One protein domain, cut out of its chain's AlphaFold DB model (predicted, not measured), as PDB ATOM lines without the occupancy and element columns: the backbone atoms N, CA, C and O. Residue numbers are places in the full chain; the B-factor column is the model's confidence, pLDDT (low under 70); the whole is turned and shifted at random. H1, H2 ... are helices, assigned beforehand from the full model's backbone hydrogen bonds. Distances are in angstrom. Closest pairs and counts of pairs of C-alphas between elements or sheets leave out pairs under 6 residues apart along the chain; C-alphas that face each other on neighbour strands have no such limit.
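Overview. This is residues 50 to 119 of the 541 residues of a protein of Ascoidea rubescens DSM 1968 (UniProt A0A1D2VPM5). The long helices H1 and H4 meet near one end of H1, H5 packs on H1, and the helical hairpin of H2 and H3 makes the other end of this elongated shape, where residues 79 to 85 stick out. The printed part has 70 residues with five named helices, H1 to H5 in order, and is all helix. It is loose, with a radius of gyration of the C-alphas of 14.0 A and spans of 44 by 27 by 16 A.

Arrangement. H1, residues 50 to 65, touches H4, residues 93 to 106, with residues 62 to 63 alone, about perpendicular at 80 degrees; the closest C-alphas, of Ile 63 and Lys 102, are 5.1 A apart. H1 touches H5, residues 112 to 118, with residues 56 to 60 alone, about perpendicular at 79 degrees; the closest C-alphas are Lys 56 and Ile 117, 5.5 A. H2, residues 69 to 77, and H3, residues 85 to 90, touch as a hairpin, closest at C-alphas 76 and 87, 6.4 A. Every O i to N i+4 pair is within hydrogen-bond range in H1, H2, H4 and H5, and 1 of 2 in H3.

Along the chain. H1 runs 21.7 A from C-alpha 50 at (-35.911, 27.959, -46.588). H4 runs 20.2 A. H5 ends at C-alpha 118, (-45.806, 25.968, -33.504).

Size, cuts and confidence. The farthest C-alphas, Pro 79 and Phe 119, are 43.8 A apart. The printed part has no cut and no long link. The pLDDT is under 70 at residues 50 to 51, 79 to 93 and 111.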
ATOM      1  N   HIS A  50     -36.832  28.971 -47.099       65.44
ATOM      2  CA  HIS A  50     -35.911  27.959 -46.588       65.44
ATOM      3  C   HIS A  50     -35.210  28.415 -45.300       65.44
ATOM      4  O   HIS A  50     -35.117  27.618 -44.365       65.44
ATOM      5  N   SER A  51     -34.784  29.679 -45.209       68.75
ATOM      6  CA  SER A  51     -34.198  30.263 -43.997       68.75
ATOM      7  C   SER A  51     -35.167  30.244 -42.814       68.75
ATOM      8  O   SER A  51     -34.756  29.874 -41.719       68.75
ATOM      9  N   VAL A  52     -36.454  30.548 -43.020       78.12
ATOM     10  CA  VAL A  52     -37.488  30.466 -41.970       78.12
ATOM     11  C   VAL A  52     -37.708  29.016 -41.518       78.12
ATOM     12  O   VAL A  52     -37.714  28.743 -40.318       78.12
ATOM     13  N   LYS A  53     -37.795  28.055 -42.450       70.69
ATOM     14  CA  LYS A  53     -37.851  26.613 -42.118       70.69
ATOM     15  C   LYS A  53     -36.604  26.150 -41.347       70.69
ATOM     16  O   LYS A  53     -36.715  25.365 -40.407       70.69
ATOM     17  N   GLY A  54     -35.427  26.657 -41.722       71.12
ATOM     18  CA  GLY A  54     -34.156  26.404 -41.041       71.12
ATOM     19  C   GLY A  54     -34.112  26.988 -39.628       71.12
ATOM     20  O   GLY A  54     -33.683  26.298 -38.710       71.12
ATOM     21  N   LEU A  55     -34.623  28.208 -39.431       83.38
ATOM     22  CA  LEU A  55     -34.756  28.837 -38.116       83.38
ATOM     23  C   LEU A  55     -35.708  28.044 -37.212       83.38
ATOM     24  O   LEU A  55     -35.334  27.730 -36.087       83.38
ATOM     25  N   LYS A  56     -36.885  27.650 -37.722       80.75
ATOM     26  CA  LYS A  56     -37.861  26.818 -36.995       80.75
ATOM     27  C   LYS A  56     -37.219  25.525 -36.481       80.75
ATOM     28  O   LYS A  56     -37.268  25.242 -35.288       80.75
ATOM     29  N   SER A  57     -36.564  24.769 -37.368       74.88
ATOM     30  CA  SER A  57     -35.874  23.529 -36.988       74.88
ATOM     31  C   SER A  57     -34.655  23.778 -36.090       74.88
ATOM     32  O   SER A  57     -34.381  22.978 -35.200       74.88
ATOM     33  N   GLY A  58     -33.930  24.881 -36.286       80.69
ATOM     34  CA  GLY A  58     -32.783  25.261 -35.461       80.69
ATOM     35  C   GLY A  58     -33.171  25.568 -34.014       80.69
ATOM     36  O   GLY A  58     -32.549  25.033 -33.099       80.69
ATOM     37  N   LEU A  59     -34.218  26.370 -33.803       85.00
ATOM     38  CA  LEU A  59     -34.738  26.702 -32.472       85.00
ATOM     39  C   LEU A  59     -35.295  25.466 -31.754       85.00
ATOM     40  O   LEU A  59     -34.931  25.215 -30.606       85.00
ATOM     41  N   ASP A  60     -36.086  24.650 -32.456       82.62
ATOM     42  CA  ASP A  60     -36.603  23.373 -31.948       82.62
ATOM     43  C   ASP A  60     -35.466  22.437 -31.489       82.62
ATOM     44  O   ASP A  60     -35.495  21.895 -30.382       82.62
ATOM     45  N   ASN A  61     -34.401  22.321 -32.291       80.12
ATOM     46  CA  ASN A  61     -33.215  21.538 -31.942       80.12
ATOM     47  C   ASN A  61     -32.436  22.120 -30.748       80.12
ATOM     48  O   ASN A  61     -31.946  21.348 -29.923       80.12
ATOM     49  N   ILE A  62     -32.310  23.447 -30.628       84.31
ATOM     50  CA  ILE A  62     -31.627  24.095 -29.493       84.31
ATOM     51  C   ILE A  62     -32.363  23.791 -28.183       84.31
ATOM     52  O   ILE A  62     -31.737  23.360 -27.215       84.31
ATOM     53  N   ILE A  63     -33.689  23.947 -28.157       83.88
ATOM     54  CA  ILE A  63     -34.500  23.690 -26.959       83.88
ATOM     55  C   ILE A  63     -34.467  22.202 -26.592       83.88
ATOM     56  O   ILE A  63     -34.212  21.854 -25.435       83.88
ATOM     57  N   LYS A  64     -34.651  21.304 -27.569       81.38
ATOM     58  CA  LYS A  64     -34.634  19.853 -27.332       81.38
ATOM     59  C   LYS A  64     -33.263  19.356 -26.875       81.38
ATOM     60  O   LYS A  64     -33.167  18.729 -25.822       81.38
ATOM     61  N   PHE A  65     -32.202  19.662 -27.623       79.38
ATOM     62  CA  PHE A  65     -30.921  18.955 -27.517       79.38
ATOM     63  C   PHE A  65     -29.776  19.740 -26.869       79.38
ATOM     64  O   PHE A  65     -28.746  19.131 -26.583       79.38
ATOM     65  N   SER A  66     -29.898  21.051 -26.614       83.75
ATOM     66  CA  SER A  66     -28.822  21.753 -25.900       83.75
ATOM     67  C   SER A  66     -28.738  21.269 -24.442       83.75
ATOM     68  O   SER A  66     -29.783  21.183 -23.787       83.75
ATOM     69  N   PRO A  67     -27.535  20.987 -23.907       80.12
ATOM     70  CA  PRO A  67     -27.343  20.739 -22.479       80.12
ATOM     71  C   PRO A  67     -27.538  22.028 -21.665       80.12
ATOM     72  O   PRO A  67     -27.444  23.133 -22.219       80.12
ATOM     73  N   SER A  68     -27.807  21.900 -20.364       79.12
ATOM     74  CA  SER A  68     -27.863  23.041 -19.432       79.12
ATOM     75  C   SER A  68     -26.459  23.561 -19.068       79.12
ATOM     76  O   SER A  68     -25.481  22.821 -19.215       79.12
ATOM     77  N   PRO A  69     -26.306  24.813 -18.586       77.56
ATOM     78  CA  PRO A  69     -24.980  25.352 -18.272       77.56
ATOM     79  C   PRO A  69     -24.277  24.538 -17.181       77.56
ATOM     80  O   PRO A  69     -23.092  24.237 -17.298       77.56
ATOM     81  N   SER A  70     -25.036  24.085 -16.180       75.94
ATOM     82  CA  SER A  70     -24.548  23.231 -15.096       75.94
ATOM     83  C   SER A  70     -24.136  21.833 -15.573       75.94
ATOM     84  O   SER A  70     -23.160  21.290 -15.066       75.94
ATOM     85  N   GLU A  71     -24.815  21.245 -16.567       77.94
ATOM     86  CA  GLU A  71     -24.362  19.990 -17.198       77.94
ATOM     87  C   GLU A  71     -23.012  20.166 -17.903       77.94
ATOM     88  O   GLU A  71     -22.146  19.298 -17.787       77.94
ATOM     89  N   ILE A  72     -22.815  21.290 -18.607       76.81
ATOM     90  CA  ILE A  72     -21.544  21.603 -19.274       76.81
ATOM     91  C   ILE A  72     -20.430  21.782 -18.236       76.81
ATOM     92  O   ILE A  72     -19.369  21.180 -18.374       76.81
ATOM     93  N   GLU A  73     -20.659  22.579 -17.190       76.75
ATOM     94  CA  GLU A  73     -19.656  22.852 -16.152       76.75
ATOM     95  C   GLU A  73     -19.289  21.593 -15.355       76.75
ATOM     96  O   GLU A  73     -18.101  21.330 -15.151       76.75
ATOM     97  N   ASN A  74     -20.269  20.757 -14.999       78.88
ATOM     98  CA  ASN A  74     -20.023  19.469 -14.346       78.88
ATOM     99  C   ASN A  74     -19.222  18.517 -15.249       78.88
ATOM    100  O   ASN A  74     -18.262  17.903 -14.786       78.88
ATOM    101  N   PHE A  75     -19.563  18.424 -16.541       74.56
ATOM    102  CA  PHE A  75     -18.841  17.567 -17.487       74.56
ATOM    103  C   PHE A  75     -17.406  18.049 -17.732       74.56
ATOM    104  O   PHE A  75     -16.497  17.232 -17.812       74.56
ATOM    105  N   LEU A  76     -17.175  19.363 -17.827       72.19
ATOM    106  CA  LEU A  76     -15.831  19.925 -18.012       72.19
ATOM    107  C   LEU A  76     -14.948  19.811 -16.758       72.19
ATOM    108  O   LEU A  76     -13.723  19.837 -16.892       72.19
ATOM    109  N   SER A  77     -15.555  19.684 -15.572       72.69
ATOM    110  CA  SER A  77     -14.864  19.577 -14.278       72.69
ATOM    111  C   SER A  77     -14.467  18.145 -13.894       72.69
ATOM    112  O   SER A  77     -13.660  17.971 -12.983       72.69
ATOM    113  N   ASP A  78     -15.004  17.121 -14.566       73.75
ATOM    114  CA  ASP A  78     -14.639  15.716 -14.344       73.75
ATOM    115  C   ASP A  78     -13.251  15.405 -14.952       73.75
ATOM    116  O   ASP A  78     -13.103  15.477 -16.179       73.75
ATOM    117  N   PRO A  79     -12.238  14.999 -14.154       55.34
ATOM    118  CA  PRO A  79     -10.911  14.638 -14.661       55.34
ATOM    119  C   PRO A  79     -10.915  13.496 -15.692       55.34
ATOM    120  O   PRO A  79     -10.008  13.423 -16.520       55.34
ATOM    121  N   GLY A  80     -11.919  12.610 -15.667       55.94
ATOM    122  CA  GLY A  80     -12.054  11.503 -16.620       55.94
ATOM    123  C   GLY A  80     -12.550  11.923 -18.009       55.94
ATOM    124  O   GLY A  80     -12.343  11.201 -18.986       55.94
ATOM    125  N   SER A  81     -13.172  13.099 -18.126       53.03
ATOM    126  CA  SER A  81     -13.833  13.559 -19.357       53.03
ATOM    127  C   SER A  81     -12.873  14.058 -20.447       53.03
ATOM    128  O   SER A  81     -13.249  14.091 -21.619       53.03
ATOM    129  N   VAL A  82     -11.626  14.392 -20.095       52.28
ATOM    130  CA  VAL A  82     -10.619  15.014 -20.985       52.28
ATOM    131  C   VAL A  82     -10.278  14.141 -22.207       52.28
ATOM    132  O   VAL A  82      -9.855  14.650 -23.246       52.28
ATOM    133  N   VAL A  83     -10.492  12.824 -22.115       44.06
ATOM    134  CA  VAL A  83     -10.265  11.861 -23.211       44.06
ATOM    135  C   VAL A  83     -11.488  11.742 -24.149       44.06
ATOM    136  O   VAL A  83     -11.366  11.242 -25.271       44.06
ATOM    137  N   ASP A  84     -12.671  12.222 -23.744       56.12
ATOM    138  CA  ASP A  84     -13.869  12.229 -24.589       56.12
ATOM    139  C   ASP A  84     -13.836  13.414 -25.574       56.12
ATOM    140  O   ASP A  84     -13.723  14.584 -25.204       56.12
ATOM    141  N   LYS A  85     -14.038  13.122 -26.865       52.75
ATOM    142  CA  LYS A  85     -14.154  14.124 -27.939       52.75
ATOM    143  C   LYS A  85     -15.263  15.157 -27.685       52.75
ATOM    144  O   LYS A  85     -15.215  16.241 -28.267       52.75
ATOM    145  N   LYS A  86     -16.247  14.851 -26.828       55.22
ATOM    146  CA  LYS A  86     -17.271  15.802 -26.364       55.22
ATOM    147  C   LYS A  86     -16.683  16.975 -25.577       55.22
ATOM    148  O   LYS A  86     -17.175  18.086 -25.741       55.22
ATOM    149  N   TRP A  87     -15.626  16.768 -24.787       62.59
ATOM    150  CA  TRP A  87     -15.015  17.808 -23.946       62.59
ATOM    151  C   TRP A  87     -14.522  18.993 -24.789       62.59
ATOM    152  O   TRP A  87     -14.915  20.137 -24.568       62.59
ATOM    153  N   LEU A  88     -13.786  18.702 -25.869       54.00
ATOM    154  CA  LEU A  88     -13.306  19.704 -26.830       54.00
ATOM    155  C   LEU A  88     -14.440  20.389 -27.623       54.00
ATOM    156  O   LEU A  88     -14.289  21.521 -28.085       54.00
ATOM    157  N   LEU A  89     -15.580  19.717 -27.817       54.97
ATOM    158  CA  LEU A  89     -16.743  20.316 -28.478       54.97
ATOM    159  C   LEU A  89     -17.471  21.293 -27.550       54.97
ATOM    160  O   LEU A  89     -17.768  22.407 -27.977       54.97
ATOM    161  N   LEU A  90     -17.702  20.908 -26.291       65.44
ATOM    162  CA  LEU A  90     -18.432  21.707 -25.300       65.44
ATOM    163  C   LEU A  90     -17.692  22.982 -24.867       65.44
ATOM    164  O   LEU A  90     -18.331  23.933 -24.425       65.44
ATOM    165  N   GLN A  91     -16.376  23.060 -25.081       63.28
ATOM    166  CA  GLN A  91     -15.597  24.294 -24.909       63.28
ATOM    167  C   GLN A  91     -15.888  25.382 -25.958       63.28
ATOM    168  O   GLN A  91     -15.501  26.537 -25.768       63.28
ATOM    169  N   LYS A  92     -16.545  25.063 -27.083       67.19
ATOM    170  CA  LYS A  92     -16.786  26.058 -28.138       67.19
ATOM    171  C   LYS A  92     -17.875  27.058 -27.716       67.19
ATOM    172  O   LYS A  92     -18.950  26.622 -27.295       67.19
ATOM    173  N   PRO A  93     -17.694  28.379 -27.947       67.62
ATOM    174  CA  PRO A  93     -18.658  29.413 -27.539       67.62
ATOM    175  C   PRO A  93     -20.104  29.180 -28.005       67.62
ATOM    176  O   PRO A  93     -21.047  29.578 -27.328       67.62
ATOM    177  N   ILE A  94     -20.285  28.495 -29.139       70.56
ATOM    178  CA  ILE A  94     -21.598  28.184 -29.714       70.56
ATOM    179  C   ILE A  94     -22.468  27.290 -28.810       70.56
ATOM    180  O   ILE A  94     -23.681  27.485 -28.773       70.56
ATOM    181  N   PHE A  95     -21.875  26.367 -28.040       74.88
ATOM    182  CA  PHE A  95     -22.627  25.510 -27.111       74.88
ATOM    183  C   PHE A  95     -22.979  26.237 -25.811       74.88
ATOM    184  O   PHE A  95     -24.053  26.019 -25.256       74.88
ATOM    185  N   LYS A  96     -22.133  27.177 -25.366       75.50
ATOM    186  CA  LYS A  96     -22.485  28.093 -24.271       75.50
ATOM    187  C   LYS A  96     -23.675  28.977 -24.663       75.50
ATOM    188  O   LYS A  96     -24.609  29.119 -23.878       75.50
ATOM    189  N   LEU A  97     -23.693  29.485 -25.900       79.88
ATOM    190  CA  LEU A  97     -24.819  30.254 -26.439       79.88
ATOM    191  C   LEU A  97     -26.105  29.417 -26.555       79.88
ATOM    192  O   LEU A  97     -27.161  29.878 -26.127       79.88
ATOM    193  N   SER A  98     -26.049  28.190 -27.095       79.75
ATOM    194  CA  SER A  98     -27.247  27.337 -27.194       79.75
ATOM    195  C   SER A  98     -27.815  26.981 -25.817       79.75
ATOM    196  O   SER A  98     -29.033  26.958 -25.638       79.75
ATOM    197  N   SER A  99     -26.935  26.772 -24.836       81.44
ATOM    198  CA  SER A  99     -27.301  26.482 -23.451       81.44
ATOM    199  C   SER A  99     -28.018  27.665 -22.791       81.44
ATOM    200  O   SER A  99     -29.115  27.503 -22.259       81.44
ATOM    201  N   GLN A 100     -27.477  28.880 -22.944       80.69
ATOM    202  CA  GLN A 100     -28.111  30.119 -22.478       80.69
ATOM    203  C   GLN A 100     -29.462  30.392 -23.159       80.69
ATOM    204  O   GLN A 100     -30.403  30.824 -22.500       80.69
ATOM    205  N   LEU A 101     -29.594  30.119 -24.463       83.56
ATOM    206  CA  LEU A 101     -30.870  30.268 -25.178       83.56
ATOM    207  C   LEU A 101     -31.943  29.308 -24.642       83.56
ATOM    208  O   LEU A 101     -33.085  29.723 -24.445       83.56
ATOM    209  N   LYS A 102     -31.577  28.051 -24.360       83.94
ATOM    210  CA  LYS A 102     -32.478  27.077 -23.729       83.94
ATOM    211  C   LYS A 102     -32.866  27.496 -22.309       83.94
ATOM    212  O   LYS A 102     -34.031  27.379 -21.943       83.94
ATOM    213  N   GLU A 103     -31.929  28.021 -21.526       83.00
ATOM    214  CA  GLU A 103     -32.213  28.501 -20.171       83.00
ATOM    215  C   GLU A 103     -33.158  29.716 -20.173       83.00
ATOM    216  O   GLU A 103     -34.152  29.724 -19.451       83.00
ATOM    217  N   LEU A 104     -32.922  30.712 -21.035       80.50
ATOM    218  CA  LEU A 104     -33.804  31.879 -21.184       80.50
ATOM    219  C   LEU A 104     -35.217  31.498 -21.655       80.50
ATOM    220  O   LEU A 104     -36.190  32.146 -21.262       80.50
ATOM    221  N   TYR A 105     -35.332  30.443 -22.465       82.19
ATOM    222  CA  TYR A 105     -36.611  29.864 -22.870       82.19
ATOM    223  C   TYR A 105     -37.329  29.198 -21.688       82.19
ATOM    224  O   TYR A 105     -38.478  29.535 -21.411       82.19
ATOM    225  N   LEU A 106     -36.639  28.349 -20.918       80.38
ATOM    226  CA  LEU A 106     -37.191  27.717 -19.708       80.38
ATOM    227  C   LEU A 106     -37.571  28.736 -18.617       80.38
ATOM    228  O   LEU A 106     -38.515  28.511 -17.869       80.38
ATOM    229  N   GLN A 107     -36.884  29.881 -18.555       78.88
ATOM    230  CA  GLN A 107     -37.232  31.018 -17.693       78.88
ATOM    231  C   GLN A 107     -38.435  31.844 -18.207       78.88
ATOM    232  O   GLN A 107     -38.746  32.884 -17.625       78.88
ATOM    233  N   GLY A 108     -39.088  31.446 -19.307       74.00
ATOM    234  CA  GLY A 108     -40.255  32.131 -19.878       74.00
ATOM    235  C   GLY A 108     -39.955  33.485 -20.536       74.00
ATOM    236  O   GLY A 108     -40.875  34.213 -20.901       74.00
ATOM    237  N   LYS A 109     -38.677  33.847 -20.716       74.56
ATOM    238  CA  LYS A 109     -38.257  35.157 -21.255       74.56
ATOM    239  C   LYS A 109     -38.291  35.227 -22.787       74.56
ATOM    240  O   LYS A 109     -38.049  36.291 -23.351       74.56
ATOM    241  N   LEU A 110     -38.576  34.109 -23.458       74.94
ATOM    242  CA  LEU A 110     -38.544  33.956 -24.917       74.94
ATOM    243  C   LEU A 110     -39.861  33.381 -25.474       74.94
ATOM    244  O   LEU A 110     -39.829  32.511 -26.335       74.94
ATOM    245  N   GLY A 111     -41.018  33.877 -25.017       66.75
ATOM    246  CA  GLY A 111     -42.340  33.361 -25.424       66.75
ATOM    247  C   GLY A 111     -42.600  33.317 -26.942       66.75
ATOM    248  O   GLY A 111     -43.312  32.444 -27.415       66.75
ATOM    249  N   ILE A 112     -41.939  34.173 -27.732       73.81
ATOM    250  CA  ILE A 112     -42.016  34.142 -29.207       73.81
ATOM    251  C   ILE A 112     -41.419  32.860 -29.830       73.81
ATOM    252  O   ILE A 112     -41.662  32.565 -30.998       73.81
ATOM    253  N   PHE A 113     -40.614  32.086 -29.092       79.88
ATOM    254  CA  PHE A 113     -40.055  30.829 -29.603       79.88
ATOM    255  C   PHE A 113     -41.140  29.760 -29.770       79.88
ATOM    256  O   PHE A 113     -41.095  29.028 -30.758       79.88
ATOM    257  N   ASP A 114     -42.131  29.713 -28.873       74.12
ATOM    258  CA  ASP A 114     -43.298  28.841 -29.016       74.12
ATOM    259  C   ASP A 114     -44.074  29.171 -30.293       74.12
ATOM    260  O   ASP A 114     -44.302  28.281 -31.113       74.12
ATOM    261  N   ASP A 115     -44.375  30.452 -30.527       73.38
ATOM    262  CA  ASP A 115     -45.075  30.914 -31.733       73.38
ATOM    263  C   ASP A 115     -44.337  30.494 -33.020       73.38
ATOM    264  O   ASP A 115     -44.953  30.010 -33.971       73.38
ATOM    265  N   ILE A 116     -43.003  30.618 -33.050       75.94
ATOM    266  CA  ILE A 116     -42.171  30.242 -34.209       75.94
ATOM    267  C   ILE A 116     -42.130  28.717 -34.415       75.94
ATOM    268  O   ILE A 116     -42.148  28.241 -35.555       75.94
ATOM    269  N   ILE A 117     -42.071  27.929 -33.337       75.50
ATOM    270  CA  ILE A 117     -41.986  26.460 -33.396       75.50
ATOM    271  C   ILE A 117     -43.351  25.827 -33.698       75.50
ATOM    272  O   ILE A 117     -43.418  24.806 -34.386       75.50
ATOM    273  N   GLN A 118     -44.444  26.448 -33.264       72.75
ATOM    274  CA  GLN A 118     -45.806  25.968 -33.504       72.75
ATOM    275  C   GLN A 118     -46.402  26.481 -34.830       72.75
ATOM    276  O   GLN A 118     -47.382  25.912 -35.307       72.75
ATOM    277  N   PHE A 119     -45.780  27.476 -35.482       71.25
ATOM    278  CA  PHE A 119     -46.238  28.054 -36.754       71.25
ATOM    279  C   PHE A 119     -46.442  27.009 -37.867       71.25
ATOM    280  O   PHE A 119     -45.473  26.444 -38.389       71.25
TER     281      PHE A 119